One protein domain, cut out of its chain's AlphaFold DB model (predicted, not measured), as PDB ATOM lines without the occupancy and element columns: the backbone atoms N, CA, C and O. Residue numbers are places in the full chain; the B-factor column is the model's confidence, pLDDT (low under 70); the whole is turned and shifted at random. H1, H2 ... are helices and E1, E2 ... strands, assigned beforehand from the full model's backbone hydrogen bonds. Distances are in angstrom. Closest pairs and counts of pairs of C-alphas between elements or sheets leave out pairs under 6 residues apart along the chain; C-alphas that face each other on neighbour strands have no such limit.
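This is residues 79 to 165 of the 174 residues of an uncharacterized protein of Candidatus Daviesbacteria bacterium RIFCSPHIGHO2_12_FULL_37_11 (UniProt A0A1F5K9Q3). A strongly twisted antiparallel sheet, in the order E3 E2 E1 E4, has helix H2 packed along one face, making two layers; short H1 only grazes the sheet. E1 E2 E3 form a meander, each strand the antiparallel neighbour of the one before. The 87 printed residues, class mixed, hold two helices and four strands, in chain order H1 E1 E2 E3 H2 E4. The whole is compact, radius of gyration of the C-alphas 12.4 A, spanning 32 by 31 by 26 A.

E1 is residues 94 to 100, 19.4 A; E2, 106 to 112, 20.0 A; E3, 125 to 127; E4, 157 to 165, 24.8 A, bends by 50 degrees at residue 160. H2 is 139 to 153, 21.0 A; H1 is 82 to 86. C-alpha 82 is at (136.936, 30.333, -47.715), C-alpha 165 at (137.425, 6.965, -64.624).

Within hydrogen-bond range are N 98 and O 108 in hairpin E1 and E2, 2.9 A; N 97 and O 158 between E1 and E4, 2.8 A; N 111 and O 126 in hairpin E2 and E3, 2.9 A. H2, height over the sheet 7.9 A, runs along the strands; its closest C-alphas to E1 are Leu 146 and Ile 96, 6.1 A. The closest C-alphas of H1 and E4 are Ile 85 and Leu 159, 6.4 A. In H1 and H2 every O i to N i+4 pair is within range.

The C-alphas farthest apart, Asp 90 and Val 103, are 35.5 A apart. The printed part has no cut; E2 to E3 and E3 to H2 are long links. Confidence is under 70 at residues 102 to 104, 114 to 126, 128 to 133 and 154.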
ATOM      1  N   GLU A  79     141.700  23.270 -48.682       87.12
ATOM      2  CA  GLU A  79     142.292  22.911 -47.390       87.12
ATOM      3  C   GLU A  79     142.341  24.085 -46.408       87.12
ATOM      4  O   GLU A  79     142.341  23.848 -45.208       87.12
ATOM      5  N   ARG A  80     142.462  25.338 -46.883       74.88
ATOM      6  CA  ARG A  80     142.990  26.421 -46.021       74.88
ATOM      7  C   ARG A  80     142.265  27.762 -46.054       74.88
ATOM      8  O   ARG A  80     142.667  28.658 -45.318       74.88
ATOM      9  N   SER A  81     141.230  27.958 -46.875       85.56
ATOM     10  CA  SER A  81     140.450  29.204 -46.801       85.56
ATOM     11  C   SER A  81     139.086  29.132 -47.474       85.56
ATOM     12  O   SER A  81     138.877  28.381 -48.425       85.56
ATOM     13  N   GLU A  82     138.198  30.025 -47.044       90.06
ATOM     14  CA  GLU A  82     136.936  30.333 -47.715       90.06
ATOM     15  C   GLU A  82     137.149  30.664 -49.205       90.06
ATOM     16  O   GLU A  82     136.428  30.172 -50.068       90.06
ATOM     17  N   LYS A  83     138.224  31.392 -49.542       92.94
ATOM     18  CA  LYS A  83     138.602  31.675 -50.935       92.94
ATOM     19  C   LYS A  83     138.829  30.402 -51.759       92.94
ATOM     20  O   LYS A  83     138.445  30.359 -52.924       92.94
ATOM     21  N   GLU A  84     139.454  29.373 -51.185       94.25
ATOM     22  CA  GLU A  84     139.638  28.083 -51.869       94.25
ATOM     23  C   GLU A  84     138.320  27.334 -52.044       94.25
ATOM     24  O   GLU A  84     138.119  26.691 -53.070       94.25
ATOM     25  N   ILE A  85     137.424  27.435 -51.062       94.31
ATOM     26  CA  ILE A  85     136.097  26.822 -51.115       94.31
ATOM     27  C   ILE A  85     135.289  27.426 -52.270       94.31
ATOM     28  O   ILE A  85     134.806  26.685 -53.124       94.31
ATOM     29  N   TYR A  86     135.194  28.757 -52.355       95.50
ATOM     30  CA  TYR A  86     134.454  29.428 -53.433       95.50
ATOM     31  C   TYR A  86     135.122  29.301 -54.805       95.50
ATOM     32  O   TYR A  86     134.435  29.360 -55.820       95.50
ATOM     33  N   ALA A  87     136.427  29.017 -54.876       95.31
ATOM     34  CA  ALA A  87     137.076  28.675 -56.145       95.31
ATOM     35  C   ALA A  87     136.533  27.374 -56.779       95.31
ATOM     36  O   ALA A  87     136.812  27.102 -57.946       95.31
ATOM     37  N   LEU A  88     135.772  26.567 -56.029       95.44
ATOM     38  CA  LEU A  88     135.104  25.366 -56.525       95.44
ATOM     39  C   LEU A  88     133.648  25.617 -56.965       95.44
ATOM     40  O   LEU A  88     133.004  24.666 -57.392       95.44
ATOM     41  N   GLU A  89     133.105  26.836 -56.873       96.06
ATOM     42  CA  GLU A  89     131.668  27.097 -57.093       96.06
ATOM     43  C   GLU A  89     131.153  26.606 -58.459       96.06
ATOM     44  O   GLU A  89     130.089  25.985 -58.535       96.06
ATOM     45  N   ASP A  90     131.953  26.791 -59.512       95.06
ATOM     46  CA  ASP A  90     131.628  26.384 -60.887       95.06
ATOM     47  C   ASP A  90     131.961  24.911 -61.205       95.06
ATOM     48  O   ASP A  90     131.698  24.414 -62.308       95.06
ATOM     49  N   GLU A  91     132.556  24.184 -60.258       94.69
ATOM     50  CA  GLU A  91     132.911  22.781 -60.441       94.69
ATOM     51  C   GLU A  91     131.698  21.847 -60.287       94.69
ATOM     52  O   GLU A  91     130.552  22.232 -60.048       94.69
ATOM     53  N   LYS A  92     131.944  20.549 -60.484       91.94
ATOM     54  CA  LYS A  92     130.938  19.492 -60.334       91.94
ATOM     55  C   LYS A  92     131.533  18.305 -59.605       91.94
ATOM     56  O   LYS A  92     132.735  18.057 -59.690       91.94
ATOM     57  N   ASN A  93     130.653  17.467 -59.065       92.00
ATOM     58  CA  ASN A  93     130.997  16.246 -58.336       92.00
ATOM     59  C   ASN A  93     131.663  16.540 -56.989       92.00
ATOM     60  O   ASN A  93     132.756  16.055 -56.706       92.00
ATOM     61  N   PHE A  94     130.986  17.334 -56.170       95.00
ATOM     62  CA  PHE A  94     131.472  17.725 -54.859       95.00
ATOM     63  C   PHE A  94     131.465  16.557 -53.874       95.00
ATOM     64  O   PHE A  94     130.626  15.653 -53.956       95.00
ATOM     65  N   ILE A  95     132.395  16.598 -52.934       94.06
ATOM     66  CA  ILE A  95     132.524  15.663 -51.821       94.06
ATOM     67  C   ILE A  95     132.940  16.434 -50.567       94.06
ATOM     68  O   ILE A  95     133.514  17.517 -50.679       94.06
ATOM     69  N   ILE A  96     132.686  15.861 -49.395       93.44
ATOM     70  CA  ILE A  96     133.284  16.319 -48.137       93.44
ATOM     71  C   ILE A  96     134.430  15.369 -47.801       93.44
ATOM     72  O   ILE A  96     134.260  14.154 -47.876       93.44
ATOM     73  N   VAL A  97     135.597  15.902 -47.468       92.50
ATOM     74  CA  VAL A  97     136.763  15.122 -47.042       92.50
ATOM     75  C   VAL A  97     136.956  15.364 -45.556       92.50
ATOM     76  O   VAL A  97     137.162  16.502 -45.149       92.50
ATOM     77  N   VAL A  98     136.863  14.310 -44.754       90.62
ATOM     78  CA  VAL A  98     137.042  14.377 -43.301       90.62
ATOM     79  C   VAL A  98     138.361  13.720 -42.945       90.62
ATOM     80  O   VAL A  98     138.613  12.592 -43.367       90.62
ATOM     81  N   GLU A  99     139.183  14.419 -42.176       88.25
ATOM     82  CA  GLU A  99     140.421  13.879 -41.625       88.25
ATOM     83  C   GLU A  99     140.141  13.262 -40.248       88.25
ATOM     84  O   GLU A  99     139.570  13.909 -39.369       88.25
ATOM     85  N   VAL A 100     140.485  11.988 -40.067       84.44
ATOM     86  CA  VAL A 100     140.194  11.199 -38.866       84.44
ATOM     87  C   VAL A 100     141.483  10.596 -38.320       84.44
ATOM     88  O   VAL A 100     142.289  10.047 -39.064       84.44
ATOM     89  N   GLY A 101     141.642  10.647 -36.997       71.50
ATOM     90  CA  GLY A 101     142.757  10.021 -36.288       71.50
ATOM     91  C   GLY A 101     143.850  11.004 -35.865       71.50
ATOM     92  O   GLY A 101     144.162  11.960 -36.562       71.50
ATOM     93  N   ILE A 102     144.420  10.760 -34.680       61.50
ATOM     94  CA  ILE A 102     145.531  11.546 -34.105       61.50
ATOM     95  C   ILE A 102     146.888  10.895 -34.441       61.50
ATOM     96  O   ILE A 102     147.907  11.575 -34.495       61.50
ATOM     97  N   VAL A 103     146.903   9.570 -34.655       61.34
ATOM     98  CA  VAL A 103     148.130   8.759 -34.801       61.34
ATOM     99  C   VAL A 103     148.382   8.330 -36.249       61.34
ATOM    100  O   VAL A 103     149.519   8.358 -36.706       61.34
ATOM    101  N   SER A 104     147.333   7.970 -36.990       63.53
ATOM    102  CA  SER A 104     147.391   7.753 -38.436       63.53
ATOM    103  C   SER A 104     146.282   8.559 -39.083       63.53
ATOM    104  O   SER A 104     145.110   8.337 -38.771       63.53
ATOM    105  N   THR A 105     146.655   9.485 -39.956       76.56
ATOM    106  CA  THR A 105     145.699  10.279 -40.715       76.56
ATOM    107  C   THR A 105     144.927   9.371 -41.671       76.56
ATOM    108  O   THR A 105     145.457   8.906 -42.679       76.56
ATOM    109  N   GLU A 106     143.667   9.102 -41.348       86.25
ATOM    110  CA  GLU A 106     142.717   8.434 -42.227       86.25
ATOM    111  C   GLU A 106     141.765   9.468 -42.827       86.25
ATOM    112  O   GLU A 106     141.254  10.350 -42.144       86.25
ATOM    113  N   PHE A 107     141.493   9.347 -44.121       87.69
ATOM    114  CA  PHE A 107     140.559  10.221 -44.815       87.69
ATOM    115  C   PHE A 107     139.234   9.512 -45.073       87.69
ATOM    116  O   PHE A 107     139.191   8.467 -45.718       87.69
ATOM    117  N   ILE A 108     138.124  10.126 -44.676       87.94
ATOM    118  CA  ILE A 108     136.788   9.676 -45.068       87.94
ATOM    119  C   ILE A 108     136.271  10.585 -46.179       87.94
ATOM    120  O   ILE A 108     136.147  11.799 -46.013       87.94
ATOM    121  N   LEU A 109     135.947   9.989 -47.327       88.94
ATOM    122  CA  LEU A 109     135.363  10.693 -48.466       88.94
ATOM    123  C   LEU A 109     133.842  10.554 -48.405       88.94
ATOM    124  O   LEU A 109     133.300   9.475 -48.636       88.94
ATOM    125  N   LEU A 110     133.141  11.642 -48.117       88.44
ATOM    126  CA  LEU A 110     131.695  11.663 -47.946       88.44
ATOM    127  C   LEU A 110     130.994  12.299 -49.152       88.44
ATOM    128  O   LEU A 110     131.432  13.304 -49.711       88.44
ATOM    129  N   GLY A 111     129.871  11.711 -49.551       87.31
ATOM    130  CA  GLY A 111     129.069  12.147 -50.689       87.31
ATOM    131  C   GLY A 111     127.579  12.108 -50.395       87.31
ATOM    132  O   GLY A 111     127.143  11.928 -49.260       87.31
ATOM    133  N   LYS A 112     126.760  12.275 -51.434       82.88
ATOM    134  CA  LYS A 112     125.308  12.313 -51.261       82.88
ATOM    135  C   LYS A 112     124.786  10.940 -50.832       82.88
ATOM    136  O   LYS A 112     124.933   9.972 -51.579       82.88
ATOM    137  N   SER A 113     124.067  10.895 -49.711       70.75
ATOM    138  CA  SER A 113     123.398   9.686 -49.227       70.75
ATOM    139  C   SER A 113     122.527   9.045 -50.313       70.75
ATOM    140  O   SER A 113     121.711   9.700 -50.978       70.75
ATOM    141  N   VAL A 114     122.710   7.742 -50.517       65.81
ATOM    142  CA  VAL A 114     121.895   6.945 -51.437       65.81
ATOM    143  C   VAL A 114     120.642   6.502 -50.688       65.81
ATOM    144  O   VAL A 114     120.705   6.073 -49.541       65.81
ATOM    145  N   LYS A 115     119.471   6.612 -51.325       61.50
ATOM    146  CA  LYS A 115     118.213   6.172 -50.709       61.50
ATOM    147  C   LYS A 115     118.339   4.695 -50.308       61.50
ATOM    148  O   LYS A 115     118.613   3.862 -51.166       61.50
ATOM    149  N   GLY A 116     118.132   4.392 -49.025       55.31
ATOM    150  CA  GLY A 116     118.248   3.037 -48.473       55.31
ATOM    151  C   GLY A 116     119.610   2.687 -47.857       55.31
ATOM    152  O   GLY A 116     119.745   1.585 -47.337       55.31
ATOM    153  N   SER A 117     120.605   3.585 -47.868       57.62
ATOM    154  CA  SER A 117     121.827   3.393 -47.077       57.62
ATOM    155  C   SER A 117     121.609   3.839 -45.629       57.62
ATOM    156  O   SER A 117     121.140   4.956 -45.407       57.62
ATOM    157  N   TYR A 118     122.011   3.014 -44.659       53.12
ATOM    158  CA  TYR A 118     122.196   3.443 -43.273       53.12
ATOM    159  C   TYR A 118     123.407   4.381 -43.229       53.12
ATOM    160  O   TYR A 118     124.544   3.932 -43.095       53.12
ATOM    161  N   GLY A 119     123.189   5.682 -43.432       51.69
ATOM    162  CA  GLY A 119     124.183   6.663 -43.005       51.69
ATOM    163  C   GLY A 119     124.403   6.479 -41.505       51.69
ATOM    164  O   GLY A 119     123.451   6.159 -40.788       51.69
ATOM    165  N   VAL A 120     125.637   6.647 -41.025       48.84
ATOM    166  CA  VAL A 120     125.862   6.854 -39.587       48.84
ATOM    167  C   VAL A 120     124.901   7.972 -39.192       48.84
ATOM    168  O   VAL A 120     124.930   9.019 -39.833       48.84
ATOM    169  N   ALA A 121     123.980   7.693 -38.265       41.84
ATOM    170  CA  ALA A 121     122.631   8.272 -38.184       41.84
ATOM    171  C   ALA A 121     122.531   9.791 -37.912       41.84
ATOM    172  O   ALA A 121     121.470  10.285 -37.536       41.84
ATOM    173  N   HIS A 122     123.606  10.544 -38.123       45.72
ATOM    174  CA  HIS A 122     123.703  11.963 -37.833       45.72
ATOM    175  C   HIS A 122     124.235  12.789 -39.021       45.72
ATOM    176  O   HIS A 122     123.740  13.893 -39.221       45.72
ATOM    177  N   ALA A 123     125.096  12.261 -39.902       55.75
ATOM    178  CA  ALA A 123     125.688  13.064 -40.980       55.75
ATOM    179  C   ALA A 123     124.784  13.178 -42.235       55.75
ATOM    180  O   ALA A 123     124.208  12.177 -42.677       55.75
ATOM    181  N   PRO A 124     124.693  14.356 -42.895       55.81
ATOM    182  CA  PRO A 124     123.892  14.555 -44.119       55.81
ATOM    183  C   PRO A 124     124.454  13.830 -45.359       55.81
ATOM    184  O   PRO A 124     123.859  13.861 -46.441       55.81
ATOM    185  N   VAL A 125     125.607  13.181 -45.208       66.81
ATOM    186  CA  VAL A 125     126.416  12.551 -46.252       66.81
ATOM    187  C   VAL A 125     126.899  11.174 -45.782       66.81
ATOM    188  O   VAL A 125     126.927  10.897 -44.584       66.81
ATOM    189  N   SER A 126     127.273  10.292 -46.712       65.25
ATOM    190  CA  SER A 126     127.762   8.939 -46.404       65.25
ATOM    191  C   SER A 126     129.063   8.602 -47.129       65.25
ATOM    192  O   SER A 126     129.393   9.234 -48.135       65.25
ATOM    193  N   ASP A 127     129.801   7.611 -46.611       70.69
ATOM    194  CA  ASP A 127     131.063   7.142 -47.195       70.69
ATOM    195  C   ASP A 127     130.864   6.709 -48.660       70.69
ATOM    196  O   ASP A 127     130.105   5.780 -48.979       70.69
ATOM    197  N   LEU A 128     131.555   7.417 -49.554       68.00
ATOM    198  CA  LEU A 128     131.530   7.233 -51.001       68.00
ATOM    199  C   LEU A 128     132.130   5.901 -51.439       68.00
ATOM    200  O   LEU A 128     131.678   5.337 -52.441       68.00
ATOM    201  N   LEU A 129     133.141   5.407 -50.719       61.88
ATOM    202  CA  LEU A 129     133.880   4.198 -51.084       61.88
ATOM    203  C   LEU A 129     133.053   2.945 -50.809       61.88
ATOM    204  O   LEU A 129     133.067   1.994 -51.589       61.88
ATOM    205  N   GLN A 130     132.233   2.977 -49.760       53.66
ATOM    206  CA  GLN A 130     131.360   1.856 -49.414       53.66
ATOM    207  C   GLN A 130     130.154   1.708 -50.359       53.66
ATOM    208  O   GLN A 130     129.570   0.626 -50.404       53.66
ATOM    209  N   ASN A 131     129.802   2.744 -51.139       51.28
ATOM    210  CA  ASN A 131     128.521   2.838 -51.858       51.28
ATOM    211  C   ASN A 131     128.606   3.284 -53.330       51.28
ATOM    212  O   ASN A 131     127.693   3.944 -53.822       51.28
ATOM    213  N   GLY A 132     129.653   2.917 -54.074       54.66
ATOM    214  CA  GLY A 132     129.632   3.062 -55.539       54.66
ATOM    215  C   GLY A 132     129.356   4.496 -56.021       54.66
ATOM    216  O   GLY A 132     128.466   4.708 -56.838       54.66
ATOM    217  N   PHE A 133     130.129   5.451 -55.497       66.25
ATOM    218  CA  PHE A 133     130.357   6.819 -55.989       66.25
ATOM    219  C   PHE A 133     129.116   7.641 -56.375       66.25
ATOM    220  O   PHE A 133     128.769   7.768 -57.551       66.25
ATOM    221  N   LYS A 134     128.528   8.337 -55.393       78.44
ATOM    222  CA  LYS A 134     127.573   9.422 -55.646       78.44
ATOM    223  C   LYS A 134     128.035  10.738 -55.034       78.44
ATOM    224  O   LYS A 134     127.869  10.997 -53.845       78.44
ATOM    225  N   THR A 135     128.592  11.590 -55.874       89.44
ATOM    226  CA  THR A 135     128.997  12.942 -55.495       89.44
ATOM    227  C   THR A 135     127.787  13.853 -55.268       89.44
ATOM    228  O   THR A 135     126.655  13.564 -55.676       89.44
ATOM    229  N   ILE A 136     128.018  14.970 -54.584       91.75
ATOM    230  CA  ILE A 136     127.046  16.041 -54.401       91.75
ATOM    231  C   ILE A 136     127.076  16.905 -55.679       91.75
ATOM    232  O   ILE A 136     128.140  17.374 -56.081       91.75
ATOM    233  N   PRO A 137     125.949  17.085 -56.389       90.81
ATOM    234  CA  PRO A 137     125.963  17.710 -57.713       90.81
ATOM    235  C   PRO A 137     125.997  19.241 -57.683       90.81
ATOM    236  O   PRO A 137     126.360  19.846 -58.688       90.81
ATOM    237  N   LYS A 138     125.583  19.866 -56.574       94.00
ATOM    238  CA  LYS A 138     125.438  21.318 -56.446       94.00
ATOM    239  C   LYS A 138     126.352  21.848 -55.350       94.00
ATOM    240  O   LYS A 138     126.375  21.283 -54.259       94.00
ATOM    241  N   PHE A 139     127.016  22.965 -55.627       96.06
ATOM    242  CA  PHE A 139     127.921  23.622 -54.687       96.06
ATOM    243  C   PHE A 139     127.227  24.008 -53.373       96.06
ATOM    244  O   PHE A 139     127.693  23.629 -52.307       96.06
ATOM    245  N   LYS A 140     126.054  24.656 -53.440       95.69
ATOM    246  CA  LYS A 140     125.280  25.055 -52.245       95.69
ATOM    247  C   LYS A 140     124.909  23.873 -51.344       95.69
ATOM    248  O   LYS A 140     125.014  23.980 -50.127       95.69
ATOM    249  N   ASP A 141     124.522  22.745 -51.939       93.81
ATOM    250  CA  ASP A 141     124.202  21.525 -51.188       93.81
ATOM    251  C   ASP A 141     125.458  20.962 -50.503       93.81
ATOM    252  O   ASP A 141     125.385  20.436 -49.394       93.81
ATOM    253  N   ALA A 142     126.616  21.072 -51.161       94.44
ATOM    254  CA  ALA A 142     127.890  20.620 -50.618       94.44
ATOM    255  C   ALA A 142     128.398  21.540 -49.500       94.44
ATOM    256  O   ALA A 142     128.848  21.036 -48.480       94.44
ATOM    257  N   LEU A 143     128.252  22.862 -49.636       95.00
ATOM    258  CA  LEU A 143     128.536  23.813 -48.557       95.00
ATOM    259  C   LEU A 143     127.688  23.529 -47.321       95.00
ATOM    260  O   LEU A 143     128.220  23.425 -46.222       95.00
ATOM    261  N   TYR A 144     126.381  23.342 -47.506       93.31
ATOM    262  CA  TYR A 144     125.492  22.989 -46.403       93.31
ATOM    263  C   TYR A 144     125.930  21.686 -45.716       93.31
ATOM    264  O   TYR A 144     126.002  21.621 -44.491       93.31
ATOM    265  N   ALA A 145     126.269  20.657 -46.501       91.00
ATOM    266  CA  ALA A 145     126.755  19.392 -45.964       91.00
ATOM    267  C   ALA A 145     128.082  19.534 -45.203       91.00
ATOM    268  O   ALA A 145     128.228  18.911 -44.156       91.00
ATOM    269  N   LEU A 146     129.021  20.347 -45.705       92.69
ATOM    270  CA  LEU A 146     130.278  20.657 -45.021       92.69
ATOM    271  C   LEU A 146     130.001  21.253 -43.638       92.69
ATOM    272  O   LEU A 146     130.446  20.696 -42.638       92.69
ATOM    273  N   THR A 147     129.206  22.326 -43.586       91.31
ATOM    274  CA  THR A 147     128.869  23.018 -42.335       91.31
ATOM    275  C   THR A 147     128.204  22.083 -41.331       91.31
ATOM    276  O   THR A 147     128.522  22.118 -40.145       91.31
ATOM    277  N   GLU A 148     127.303  21.210 -41.782       89.56
ATOM    278  CA  GLU A 148     126.656  20.237 -40.899       89.56
ATOM    279  C   GLU A 148     127.618  19.158 -40.383       89.56
ATOM    280  O   GLU A 148     127.522  18.775 -39.217       89.56
ATOM    281  N   VAL A 149     128.560  18.682 -41.205       87.50
ATOM    282  CA  VAL A 149     129.594  17.727 -40.769       87.50
ATOM    283  C   VAL A 149     130.488  18.352 -39.697       87.50
ATOM    284  O   VAL A 149     130.692  17.744 -38.646       87.50
ATOM    285  N   GLU A 150     130.960  19.579 -39.918       87.69
ATOM    286  CA  GLU A 150     131.780  20.314 -38.947       87.69
ATOM    287  C   GLU A 150     131.011  20.575 -37.643       87.69
ATOM    288  O   GLU A 150     131.539  20.352 -36.550       87.69
ATOM    289  N   ARG A 151     129.732  20.971 -37.745       86.12
ATOM    290  CA  ARG A 151     128.860  21.257 -36.594       86.12
ATOM    291  C   ARG A 151     128.633  20.035 -35.706       86.12
ATOM    292  O   ARG A 151     128.543  20.183 -34.491       86.12
ATOM    293  N   GLN A 152     128.465  18.854 -36.295       81.19
ATOM    294  CA  GLN A 152     128.126  17.638 -35.552       81.19
ATOM    295  C   GLN A 152     129.347  16.888 -35.029       81.19
ATOM    296  O   GLN A 152     129.285  16.297 -33.954       81.19
ATOM    297  N   GLY A 153     130.426  16.858 -35.812       70.69
ATOM    298  CA  GLY A 153     131.610  16.076 -35.483       70.69
ATOM    299  C   GLY A 153     132.601  16.814 -34.592       70.69
ATOM    300  O   GLY A 153     133.394  16.155 -33.932       70.69
ATOM    301  N   HIS A 154     132.594  18.155 -34.591       63.44
ATOM    302  CA  HIS A 154     133.736  18.958 -34.127       63.44
ATOM    303  C   HIS A 154     135.064  18.523 -34.782       63.44
ATOM    304  O   HIS A 154     136.132  18.623 -34.180       63.44
ATOM    305  N   ILE A 155     134.993  18.008 -36.013       78.25
ATOM    306  CA  ILE A 155     136.130  17.496 -36.779       78.25
ATOM    307  C   ILE A 155     136.383  18.446 -37.946       78.25
ATOM    308  O   ILE A 155     135.444  19.002 -38.518       78.25
ATOM    309  N   TYR A 156     137.657  18.613 -38.293       84.56
ATOM    310  CA  TYR A 156     138.064  19.401 -39.444       84.56
ATOM    311  C   TYR A 156     137.666  18.688 -40.740       84.56
ATOM    312  O   TYR A 156     138.016  17.525 -40.967       84.56
ATOM    313  N   ALA A 157     136.894  19.378 -41.575       90.62
ATOM    314  CA  ALA A 157     136.417  18.853 -42.840       90.62
ATOM    315  C   ALA A 157     136.729  19.829 -43.972       90.62
ATOM    316  O   ALA A 157     136.880  21.033 -43.787       90.62
ATOM    317  N   HIS A 158     136.811  19.288 -45.176       94.12
ATOM    318  CA  HIS A 158     137.157  20.039 -46.366       94.12
ATOM    319  C   HIS A 158     136.120  19.835 -47.450       94.12
ATOM    320  O   HIS A 158     135.602  18.731 -47.640       94.12
ATOM    321  N   LEU A 159     135.876  20.883 -48.234       95.75
ATOM    322  CA  LEU A 159     135.167  20.728 -49.493       95.75
ATOM    323  C   LEU A 159     136.141  20.252 -50.569       95.75
ATOM    324  O   LEU A 159     137.228  20.808 -50.739       95.75
ATOM    325  N   GLY A 160     135.728  19.259 -51.344       95.88
ATOM    326  CA  GLY A 160     136.477  18.827 -52.509       95.88
ATOM    327  C   GLY A 160     135.603  18.485 -53.702       95.88
ATOM    328  O   GLY A 160     134.376  18.493 -53.635       95.88
ATOM    329  N   THR A 161     136.252  18.158 -54.812       95.25
ATOM    330  CA  THR A 161     135.613  17.586 -56.001       95.25
ATOM    331  C   THR A 161     136.296  16.279 -56.346       95.25
ATOM    332  O   THR A 161     137.515  16.186 -56.236       95.25
ATOM    333  N   PHE A 162     135.526  15.278 -56.764       92.88
ATOM    334  CA  PHE A 162     136.026  13.938 -57.046       92.88
ATOM    335  C   PHE A 162     135.537  13.442 -58.399       92.88
ATOM    336  O   PHE A 162     134.339  13.437 -58.693       92.88
ATOM    337  N   LYS A 163     136.468  12.961 -59.219       91.62
ATOM    338  CA  LYS A 163     136.177  12.253 -60.465       91.62
ATOM    339  C   LYS A 163     137.028  10.995 -60.525       91.62
ATOM    340  O   LYS A 163     138.218  11.030 -60.231       91.62
ATOM    341  N   MET A 164     136.420   9.898 -60.962       89.94
ATOM    342  CA  MET A 164     137.130   8.650 -61.208       89.94
ATOM    343  C   MET A 164     136.688   8.047 -62.535       89.94
ATOM    344  O   MET A 164     135.495   7.959 -62.823       89.94
ATOM    345  N   GLN A 165     137.655   7.616 -63.338       90.50
ATOM    346  CA  GLN A 165     137.425   6.965 -64.624       90.50
ATOM    347  C   GLN A 165     138.128   5.615 -64.642       90.50
ATOM    348  O   GLN A 165     139.292   5.516 -64.266       90.50
TER     349      GLN A 165